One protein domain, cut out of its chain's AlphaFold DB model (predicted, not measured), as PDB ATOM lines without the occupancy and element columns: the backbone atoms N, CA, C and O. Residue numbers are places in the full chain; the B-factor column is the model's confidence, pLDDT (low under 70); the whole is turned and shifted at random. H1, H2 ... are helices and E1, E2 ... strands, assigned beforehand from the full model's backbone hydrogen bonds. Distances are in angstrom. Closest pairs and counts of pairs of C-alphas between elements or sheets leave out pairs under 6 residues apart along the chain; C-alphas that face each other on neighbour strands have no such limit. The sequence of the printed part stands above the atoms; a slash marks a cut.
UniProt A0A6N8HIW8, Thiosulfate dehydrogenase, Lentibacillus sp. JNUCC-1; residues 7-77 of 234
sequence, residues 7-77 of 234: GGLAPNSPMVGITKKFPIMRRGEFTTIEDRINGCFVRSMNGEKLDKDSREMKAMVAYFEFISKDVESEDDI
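This is residues 7 to 77 of the 234 residues of the protein "Thiosulfate dehydrogenase" of Lentibacillus sp. JNUCC-1 (UniProt A0A6N8HIW8). A small two-strand hairpin, E1 and E2, makes one end of the domain, and the long helix H3 runs across the opposite end. Between them lie the short helix H1, which packs on H3 and leads into the hairpin, and H2, which leads away from it. The printed part has 71 residues with three named helices and two named strands, in the order H1, E1, E2, H2, H3; the sheet has the order E1, E2 and is antiparallel. The class is mostly helix, although under half of the residues, 34 of 71, are in named elements. The whole is compact, with a radius of gyration of the C-alphas of 12.4 A, and rounded, with spans of 32 by 29 by 24 A.

E1 is residues 24 to 26, 6.2 A from first to last C-alpha, and begins at C-alpha 24, (-11.486, 29.693, -13.811). E2 is residues 29 to 31, 6.3 A long. Before them in the chain is H1, residues 18 to 21, 5.6 A long, with C-alpha 18 at (-16.632, 37.233, -7.581). After them comes H2, residues 33 to 43, 15.4 A long. H3, residues 55 to 67, is the longest helix at 18.3 A and ends at C-alpha 67, (-23.963, 40.399, -3.286).

E1 and E2 form a hairpin of antiparallel strands, with 132 degrees between their directions. C-alphas 25 and 30 face each other at 4.5 A, and N 26 and O 29, at 2.8 A, and N 31 and O 24, at 2.9 A, are within hydrogen-bond range. Both strands are apart from H3. H1 touches H3, which meets it with residues 61 to 65 alone; the closest C-alphas are those of Thr 19 and Glu 65, 6.2 A apart. H2 and H3 only just touch, with 3 pairs of C-alphas within 8 A. Here H3 takes part with residues 57 to 61 alone, and the closest C-alphas are those of Glu 34 and Met 57, 6.9 A apart. H2 and H3 stand at a steep tilt of 66 degrees, opposite ways. H1 and H2 are close but not clearly touching, the closest C-alphas being those of Thr 19 and Ile 33, 6.6 A apart. In H2 and H3 every O i to N i+4 pair is within hydrogen-bond range; H1, with 4 residues, is too short for such a pair.

The two C-alphas farthest apart are those of Asn 46 and Glu 72, at 33.1 A. The printed part has no cut. The link from H2 to H3, 11 residues, is long; those from H1 to E1, E1 to E2 and E2 to H2 are tight. The mean pLDDT of the printed part is 92.5, and no printed residue is under 70.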
ATOM      1  N   GLY A   7     -17.853  42.353   4.964       88.75
ATOM      2  CA  GLY A   7     -18.291  41.101   4.341       88.75
ATOM      3  C   GLY A   7     -17.951  40.999   2.849       88.75
ATOM      4  O   GLY A   7     -18.597  40.242   2.131       88.75
ATOM      5  N   GLY A   8     -16.960  41.751   2.366       89.94
ATOM      6  CA  GLY A   8     -16.592  41.828   0.952       89.94
ATOM      7  C   GLY A   8     -17.266  42.963   0.176       89.94
ATOM      8  O   GLY A   8     -17.073  43.036  -1.037       89.94
ATOM      9  N   LEU A   9     -18.019  43.843   0.839       90.88
ATOM     10  CA  LEU A   9     -18.627  45.025   0.216       90.88
ATOM     11  C   LEU A   9     -17.692  46.239   0.198       90.88
ATOM     12  O   LEU A   9     -17.891  47.152  -0.600       90.88
ATOM     13  N   ALA A  10     -16.660  46.250   1.047       88.25
ATOM     14  CA  ALA A  10     -15.729  47.367   1.110       88.25
ATOM     15  C   ALA A  10     -14.988  47.558  -0.234       88.25
ATOM     16  O   ALA A  10     -14.513  46.579  -0.827       88.25
ATOM     17  N   PRO A  11     -14.814  48.809  -0.704       85.06
ATOM     18  CA  PRO A  11     -14.252  49.097  -2.028       85.06
ATOM     19  C   PRO A  11     -12.770  48.713  -2.158       85.06
ATOM     20  O   PRO A  11     -12.254  48.571  -3.263       85.06
ATOM     21  N   ASN A  12     -12.070  48.522  -1.040       82.38
ATOM     22  CA  ASN A  12     -10.627  48.308  -0.971       82.38
ATOM     23  C   ASN A  12     -10.160  46.846  -0.915       82.38
ATOM     24  O   ASN A  12      -8.960  46.600  -0.799       82.38
ATOM     25  N   SER A  13     -11.063  45.875  -1.084       84.31
ATOM     26  CA  SER A  13     -10.797  44.484  -1.512       84.31
ATOM     27  C   SER A  13     -12.140  43.769  -1.762       84.31
ATOM     28  O   SER A  13     -12.481  42.826  -1.035       84.31
ATOM     29  N   PRO A  14     -12.932  44.227  -2.749       90.38
ATOM     30  CA  PRO A  14     -14.324  43.827  -2.896       90.38
ATOM     31  C   PRO A  14     -14.460  42.385  -3.393       90.38
ATOM     32  O   PRO A  14     -13.619  41.867  -4.135       90.38
ATOM     33  N   MET A  15     -15.555  41.744  -2.989       92.56
ATOM     34  CA  MET A  15     -15.976  40.413  -3.437       92.56
ATOM     35  C   MET A  15     -17.242  40.458  -4.302       92.56
ATOM     36  O   MET A  15     -17.624  39.437  -4.864       92.56
ATOM     37  N   VAL A  16     -17.862  41.630  -4.460       94.50
ATOM     38  CA  VAL A  16     -18.976  41.855  -5.391       94.50
ATOM     39  C   VAL A  16     -18.547  41.483  -6.814       94.50
ATOM     40  O   VAL A  16     -17.528  41.977  -7.309       94.50
ATOM     41  N   GLY A  17     -19.301  40.584  -7.446       93.94
ATOM     42  CA  GLY A  17     -19.032  40.017  -8.771       93.94
ATOM     43  C   GLY A  17     -18.145  38.767  -8.766       93.94
ATOM     44  O   GLY A  17     -17.889  38.203  -9.827       93.94
ATOM     45  N   ILE A  18     -17.648  38.300  -7.610       92.50
ATOM     46  CA  ILE A  18     -16.632  37.233  -7.581       92.50
ATOM     47  C   ILE A  18     -17.116  35.926  -8.208       92.50
ATOM     48  O   ILE A  18     -16.312  35.246  -8.839       92.50
ATOM     49  N   THR A  19     -18.400  35.590  -8.078       94.31
ATOM     50  CA  THR A  19     -18.970  34.347  -8.620       94.31
ATOM     51  C   THR A  19     -18.916  34.303 -10.144       94.31
ATOM     52  O   THR A  19     -18.711  33.235 -10.703       94.31
ATOM     53  N   LYS A  20     -18.960  35.459 -10.818       94.19
ATOM     54  CA  LYS A  20     -18.883  35.567 -12.286       94.19
ATOM     55  C   LYS A  20     -17.508  35.231 -12.858       94.19
ATOM     56  O   LYS A  20     -17.396  34.958 -14.044       94.19
ATOM     57  N   LYS A  21     -16.471  35.198 -12.012       91.19
ATOM     58  CA  LYS A  21     -15.118  34.760 -12.391       91.19
ATOM     59  C   LYS A  21     -14.920  33.250 -12.337       91.19
ATOM     60  O   LYS A  21     -13.864  32.782 -12.751       91.19
ATOM     61  N   PHE A  22     -15.830  32.504 -11.716       92.44
ATOM     62  CA  PHE A  22     -15.650  31.075 -11.486       92.44
ATOM     63  C   PHE A  22     -16.675  30.264 -12.294       92.44
ATOM     64  O   PHE A  22     -17.819  30.690 -12.413       92.44
ATOM     65  N   PRO A  23     -16.286  29.089 -12.824       92.50
ATOM     66  CA  PRO A  23     -14.966  28.468 -12.705       92.50
ATOM     67  C   PRO A  23     -13.894  29.172 -13.556       92.50
ATOM     68  O   PRO A  23     -14.175  29.707 -14.621       92.50
ATOM     69  N   ILE A  24     -12.642  29.137 -13.091       91.12
ATOM     70  CA  ILE A  24     -11.486  29.693 -13.811       91.12
ATOM     71  C   ILE A  24     -10.401  28.638 -13.969       91.12
ATOM     72  O   ILE A  24     -10.101  27.895 -13.032       91.12
ATOM     73  N   MET A  25      -9.758  28.608 -15.134       87.25
ATOM     74  CA  MET A  25      -8.573  27.783 -15.334       87.25
ATOM     75  C   MET A  25      -7.358  28.432 -14.664       87.25
ATOM     76  O   MET A  25      -6.977  29.566 -14.961       87.25
ATOM     77  N   ARG A  26      -6.720  27.709 -13.747       75.19
ATOM     78  CA  ARG A  26      -5.488  28.124 -13.075       75.19
ATOM     79  C   ARG A  26      -4.496  26.980 -13.101       75.19
ATOM     80  O   ARG A  26      -4.767  25.912 -12.576       75.19
ATOM     81  N   ARG A  27      -3.311  27.238 -13.666       70.19
ATOM     82  CA  ARG A  27      -2.214  26.254 -13.750       70.19
ATOM     83  C   ARG A  27      -2.635  24.939 -14.434       70.19
ATOM     84  O   ARG A  27      -2.166  23.880 -14.047       70.19
ATOM     85  N   GLY A  28      -3.508  25.029 -15.438       77.94
ATOM     86  CA  GLY A  28      -4.011  23.870 -16.184       77.94
ATOM     87  C   GLY A  28      -5.189  23.140 -15.532       77.94
ATOM     88  O   GLY A  28      -5.706  22.208 -16.134       77.94
ATOM     89  N   GLU A  29      -5.651  23.571 -14.354       82.44
ATOM     90  CA  GLU A  29      -6.783  22.961 -13.650       82.44
ATOM     91  C   GLU A  29      -7.949  23.942 -13.510       82.44
ATOM     92  O   GLU A  29      -7.753  25.144 -13.297       82.44
ATOM     93  N   PHE A  30      -9.179  23.437 -13.598       89.69
ATOM     94  CA  PHE A  30     -10.366  24.226 -13.283       89.69
ATOM     95  C   PHE A  30     -10.492  24.399 -11.771       89.69
ATOM     96  O   PHE A  30     -10.511  23.435 -11.014       89.69
ATOM     97  N   THR A  31     -10.583  25.649 -11.330       91.81
ATOM     98  CA  THR A  31     -10.858  26.015  -9.939       91.81
ATOM     99  C   THR A  31     -12.291  26.529  -9.848       91.81
ATOM    100  O   THR A  31     -12.641  27.463 -10.570       91.81
ATOM    101  N   THR A  32     -13.098  25.945  -8.963       95.31
ATOM    102  CA  THR A  32     -14.462  26.406  -8.637       95.31
ATOM    103  C   THR A  32     -14.454  27.519  -7.577       95.31
ATOM    104  O   THR A  32     -13.402  27.842  -7.010       95.31
ATOM    105  N   ILE A  33     -15.612  28.127  -7.287       95.56
ATOM    106  CA  ILE A  33     -15.713  29.113  -6.198       95.56
ATOM    107  C   ILE A  33     -15.498  28.441  -4.832       95.56
ATOM    108  O   ILE A  33     -14.803  28.989  -3.978       95.56
ATOM    109  N   GLU A  34     -15.974  27.211  -4.660       96.56
ATOM    110  CA  GLU A  34     -15.790  26.383  -3.469       96.56
ATOM    111  C   GLU A  34     -14.310  26.046  -3.261       96.56
ATOM    112  O   GLU A  34     -13.791  26.163  -2.149       96.56
ATOM    113  N   ASP A  35     -13.586  25.703  -4.334       94.25
ATOM    114  CA  ASP A  35     -12.129  25.509  -4.276       94.25
ATOM    115  C   ASP A  35     -11.410  26.791  -3.861       94.25
ATOM    116  O   ASP A  35     -10.457  26.762  -3.074       94.25
ATOM    117  N   ARG A  36     -11.867  27.941  -4.369       93.56
ATOM    118  CA  ARG A  36     -11.295  29.239  -4.009       93.56
ATOM    119  C   ARG A  36     -11.531  29.569  -2.537       93.56
ATOM    120  O   ARG A  36     -10.595  30.082  -1.908       93.56
ATOM    121  N   ILE A  37     -12.728  29.292  -2.015       95.62
ATOM    122  CA  ILE A  37     -13.097  29.457  -0.601       95.62
ATOM    123  C   ILE A  37     -12.235  28.537   0.263       95.62
ATOM    124  O   ILE A  37     -11.544  29.020   1.159       95.62
ATOM    125  N   ASN A  38     -12.163  27.247  -0.066       94.88
ATOM    126  CA  ASN A  38     -11.324  26.290   0.655       94.88
ATOM    127  C   ASN A  38      -9.838  26.672   0.620       94.88
ATOM    128  O   ASN A  38      -9.134  26.543   1.620       94.88
ATOM    129  N   GLY A  39      -9.359  27.246  -0.485       92.19
ATOM    130  CA  GLY A  39      -8.018  27.821  -0.553       92.19
ATOM    131  C   GLY A  39      -7.786  28.966   0.445       92.19
ATOM    132  O   GLY A  39      -6.680  29.091   0.965       92.19
ATOM    133  N   CYS A  40      -8.802  29.791   0.735       93.25
ATOM    134  CA  CYS A  40      -8.732  30.799   1.804       93.25
ATOM    135  C   CYS A  40      -8.754  30.162   3.196       93.25
ATOM    136  O   CYS A  40      -7.936  30.546   4.026       93.25
ATOM    137  N   PHE A  41      -9.647  29.203   3.451       93.81
ATOM    138  CA  PHE A  41      -9.751  28.540   4.756       93.81
ATOM    139  C   PHE A  41      -8.424  27.898   5.162       93.81
ATOM    140  O   PHE A  41      -7.886  28.178   6.228       93.81
ATOM    141  N   VAL A  42      -7.828  27.121   4.263       93.25
ATOM    142  CA  VAL A  42      -6.607  26.387   4.599       93.25
ATOM    143  C   VAL A  42      -5.387  27.304   4.698       93.25
ATOM    144  O   VAL A  42      -4.464  27.005   5.443       93.25
ATOM    145  N   ARG A  43      -5.342  28.425   3.965       93.25
ATOM    146  CA  ARG A  43      -4.147  29.292   3.906       93.25
ATOM    147  C   ARG A  43      -4.276  30.542   4.768       93.25
ATOM    148  O   ARG A  43      -3.480  30.788   5.666       93.25
ATOM    149  N   SER A  44      -5.300  31.344   4.498       93.69
ATOM    150  CA  SER A  44      -5.525  32.622   5.178       93.69
ATOM    151  C   SER A  44      -6.080  32.455   6.588       93.69
ATOM    152  O   SER A  44      -5.735  33.258   7.442       93.69
ATOM    153  N   MET A  45      -6.903  31.431   6.829       92.50
ATOM    154  CA  MET A  45      -7.452  31.146   8.164       92.50
ATOM    155  C   MET A  45      -6.651  30.078   8.922       92.50
ATOM    156  O   MET A  45      -7.014  29.743  10.042       92.50
ATOM    157  N   ASN A  46      -5.614  29.502   8.296       92.88
ATOM    158  CA  ASN A  46      -4.859  28.357   8.819       92.88
ATOM    159  C   ASN A  46      -5.755  27.194   9.321       92.88
ATOM    160  O   ASN A  46      -5.402  26.466  10.246       92.88
ATOM    161  N   GLY A  47      -6.937  27.043   8.720       92.25
ATOM    162  CA  GLY A  47      -7.966  26.099   9.139       92.25
ATOM    163  C   GLY A  47      -8.013  24.841   8.278       92.25
ATOM    164  O   GLY A  47      -7.048  24.472   7.605       92.25
ATOM    165  N   GLU A  48      -9.175  24.197   8.287       92.00
ATOM    166  CA  GLU A  48      -9.471  23.021   7.469       92.00
ATOM    167  C   GLU A  48     -10.349  23.365   6.272       92.00
ATOM    168  O   GLU A  48     -11.065  24.369   6.263       92.00
ATOM    169  N   LYS A  49     -10.311  22.498   5.257       94.12
ATOM    170  CA  LYS A  49     -11.290  22.560   4.170       94.12
ATOM    171  C   LYS A  49     -12.673  22.245   4.726       94.12
ATOM    172  O   LYS A  49     -12.836  21.322   5.520       94.12
ATOM    173  N   LEU A  50     -13.664  22.964   4.229       95.75
ATOM    174  CA  LEU A  50     -15.051  22.561   4.354       95.75
ATOM    175  C   LEU A  50     -15.376  21.537   3.270       95.75
ATOM    176  O   LEU A  50     -14.841  21.598   2.154       95.75
ATOM    177  N   ASP A  51     -16.296  20.634   3.594       97.44
ATOM    178  CA  ASP A  51     -16.975  19.843   2.577       97.44
ATOM    179  C   ASP A  51     -17.672  20.800   1.594       97.44
ATOM    180  O   ASP A  51     -18.328  21.764   1.998       97.44
ATOM    181  N   LYS A  52     -17.491  20.564   0.292       96.31
ATOM    182  CA  LYS A  52     -18.083  21.407  -0.752       96.31
ATOM    183  C   LYS A  52     -19.609  21.357  -0.714       96.31
ATOM    184  O   LYS A  52     -20.254  22.344  -1.054       96.31
ATOM    185  N   ASP A  53     -20.173  20.246  -0.244       96.56
ATOM    186  CA  ASP A  53     -21.615  20.058  -0.123       96.56
ATOM    187  C   ASP A  53     -22.187  20.490   1.232       96.56
ATOM    188  O   ASP A  53     -23.407  20.412   1.432       96.56
ATOM    189  N   SER A  54     -21.341  20.983   2.146       98.31
ATOM    190  CA  SER A  54     -21.767  21.405   3.478       98.31
ATOM    191  C   SER A  54     -22.725  22.596   3.426       98.31
ATOM    192  O   SER A  54     -22.734  23.407   2.492       98.31
ATOM    193  N   ARG A  55     -23.533  22.728   4.483       98.31
ATOM    194  CA  ARG A  55     -24.435  23.869   4.662       98.31
ATOM    195  C   ARG A  55     -23.662  25.192   4.671       98.31
ATOM    196  O   ARG A  55     -24.120  26.167   4.088       98.31
ATOM    197  N   GLU A  56     -22.503  25.219   5.319       97.88
ATOM    198  CA  GLU A  56     -21.639  26.391   5.469       97.88
ATOM    199  C   GLU A  56     -21.044  26.822   4.126       97.88
ATOM    200  O   GLU A  56     -21.076  28.010   3.805       97.88
ATOM    201  N   MET A  57     -20.554  25.874   3.312       98.06
ATOM    202  CA  MET A  57     -20.060  26.185   1.967       98.06
ATOM    203  C   MET A  57     -21.178  26.769   1.100       98.06
ATOM    204  O   MET A  57     -21.024  27.857   0.544       98.06
ATOM    205  N   LYS A  58     -22.335  26.095   1.056       98.25
ATOM    206  CA  LYS A  58     -23.512  26.553   0.302       98.25
ATOM    207  C   LYS A  58     -23.976  27.938   0.751       98.25
ATOM    208  O   LYS A  58     -24.286  28.772  -0.092       98.25
ATOM    209  N   ALA A  59     -23.967  28.217   2.054       98.25
ATOM    210  CA  ALA A  59     -24.327  29.528   2.589       98.25
ATOM    211  C   ALA A  59     -23.361  30.635   2.138       98.25
ATOM    212  O   ALA A  59     -23.806  31.721   1.767       98.25
ATOM    213  N   MET A  60     -22.049  30.374   2.132       97.62
ATOM    214  CA  MET A  60     -21.063  31.347   1.649       97.62
ATOM    215  C   MET A  60     -21.183  31.596   0.145       97.62
ATOM    216  O   MET A  60     -21.113  32.747  -0.282       97.62
ATOM    217  N   VAL A  61     -21.386  30.542  -0.651       97.75
ATOM    218  CA  VAL A  61     -21.607  30.674  -2.100       97.75
ATOM    219  C   VAL A  61     -22.881  31.474  -2.372       97.75
ATOM    220  O   VAL A  61     -22.807  32.474  -3.080       97.75
ATOM    221  N   ALA A  62     -23.997  31.135  -1.722       98.19
ATOM    222  CA  ALA A  62     -25.259  31.864  -1.854       98.19
ATOM    223  C   ALA A  62     -25.126  33.342  -1.452       98.19
ATOM    224  O   ALA A  62     -25.687  34.222  -2.103       98.19
ATOM    225  N   TYR A  63     -24.348  33.648  -0.409       97.94
ATOM    226  CA  TYR A  63     -24.044  35.031  -0.050       97.94
ATOM    227  C   TYR A  63     -23.243  35.749  -1.146       97.94
ATOM    228  O   TYR A  63     -23.578  36.878  -1.506       97.94
ATOM    229  N   PHE A  64     -22.214  35.110  -1.716       97.19
ATOM    230  CA  PHE A  64     -21.452  35.706  -2.816       97.19
ATOM    231  C   PHE A  64     -22.290  35.897  -4.082       97.19
ATOM    232  O   PHE A  64     -22.108  36.899  -4.771       97.19
ATOM    233  N   GLU A  65     -23.224  34.992  -4.369       96.69
ATOM    234  CA  GLU A  65     -24.214  35.162  -5.434       96.69
ATOM    235  C   GLU A  65     -25.135  36.349  -5.145       96.69
ATOM    236  O   GLU A  65     -25.312  37.205  -6.008       96.69
ATOM    237  N   PHE A  66     -25.644  36.459  -3.915       97.56
ATOM    238  CA  PHE A  66     -26.532  37.542  -3.503       97.56
ATOM    239  C   PHE A  66     -25.885  38.923  -3.649       97.56
ATOM    240  O   PHE A  66     -26.477  39.810  -4.266       97.56
ATOM    241  N   ILE A  67     -24.661  39.111  -3.143       96.00
ATOM    242  CA  ILE A  67     -23.963  40.399  -3.286       96.00
ATOM    243  C   ILE A  67     -23.531  40.678  -4.731       96.00
ATOM    244  O   ILE A  67     -23.131  41.795  -5.027       96.00
ATOM    245  N   SER A  68     -23.589  39.681  -5.621       96.31
ATOM    246  CA  SER A  68     -23.205  39.780  -7.035       96.31
ATOM    247  C   SER A  68     -24.403  39.730  -7.991       96.31
ATOM    248  O   SER A  68     -24.201  39.578  -9.193       96.31
ATOM    249  N   LYS A  69     -25.638  39.821  -7.481       95.00
ATOM    250  CA  LYS A  69     -26.871  39.613  -8.262       95.00
ATOM    251  C   LYS A  69     -27.026  40.574  -9.449       95.00
ATOM    252  O   LYS A  69     -27.583  40.178 -10.464       95.00
ATOM    253  N   ASP A  70     -26.496  41.790  -9.321       93.69
ATOM    254  CA  ASP A  70     -26.593  42.859 -10.325       93.69
ATOM    255  C   ASP A  70     -25.359  42.907 -11.251       93.69
ATOM    256  O   ASP A  70     -25.183  43.846 -12.020       93.69
ATOM    257  N   VAL A  71     -24.473  41.908 -11.163       95.00
ATOM    258  CA  VAL A  71     -23.300  41.756 -12.033       95.00
ATOM    259  C   VAL A  71     -23.626  40.692 -13.075       95.00
ATOM    260  O   VAL A  71     -23.787  39.516 -12.732       95.00
ATOM    261  N   GLU A  72     -23.737  41.064 -14.347       92.12
ATOM    262  CA  GLU A  72     -24.137  40.117 -15.393       92.12
ATOM    263  C   GLU A  72     -22.960  39.218 -15.796       92.12
ATOM    264  O   GLU A  72     -23.095  37.990 -15.801       92.12
ATOM    265  N   SER A  73     -21.790  39.820 -16.010       91.94
ATOM    266  CA  SER A  73     -20.576  39.191 -16.530       91.94
ATOM    267  C   SER A  73     -19.300  39.635 -15.795       91.94
ATOM    268  O   SER A  73     -19.309  40.545 -14.967       91.94
ATOM    269  N   GLU A  74     -18.167  38.980 -16.079       88.25
ATOM    270  CA  GLU A  74     -16.860  39.403 -15.549       88.25
ATOM    271  C   GLU A  74     -16.460  40.811 -16.029       88.25
ATOM    272  O   GLU A  74     -15.813  41.541 -15.272       88.25
ATOM    273  N   ASP A  75     -16.870  41.198 -17.240       88.69
ATOM    274  CA  ASP A  75     -16.521  42.482 -17.858       88.69
ATOM    275  C   ASP A  75     -17.179  43.675 -17.143       88.69
ATOM    276  O   ASP A  75     -16.641  44.783 -17.156       88.69
ATOM    277  N   ASP A  76     -18.280  43.439 -16.424       88.12
ATOM    278  CA  ASP A  76     -18.993  44.470 -15.657       88.12
ATOM    279  C   ASP A  76     -18.259  44.868 -14.365       88.12
ATOM    280  O   ASP A  76     -18.571  45.884 -13.737       88.12
ATOM    281  N   ILE A  77     -17.255  44.087 -13.945       88.56
ATOM    282  CA  ILE A  77     -16.549  44.271 -12.672       88.56
ATOM    283  C   ILE A  77     -15.458  45.348 -12.807       88.56
ATOM    284  O   ILE A  77     -14.255  45.069 -12.799       88.56
TER     285      ILE A  77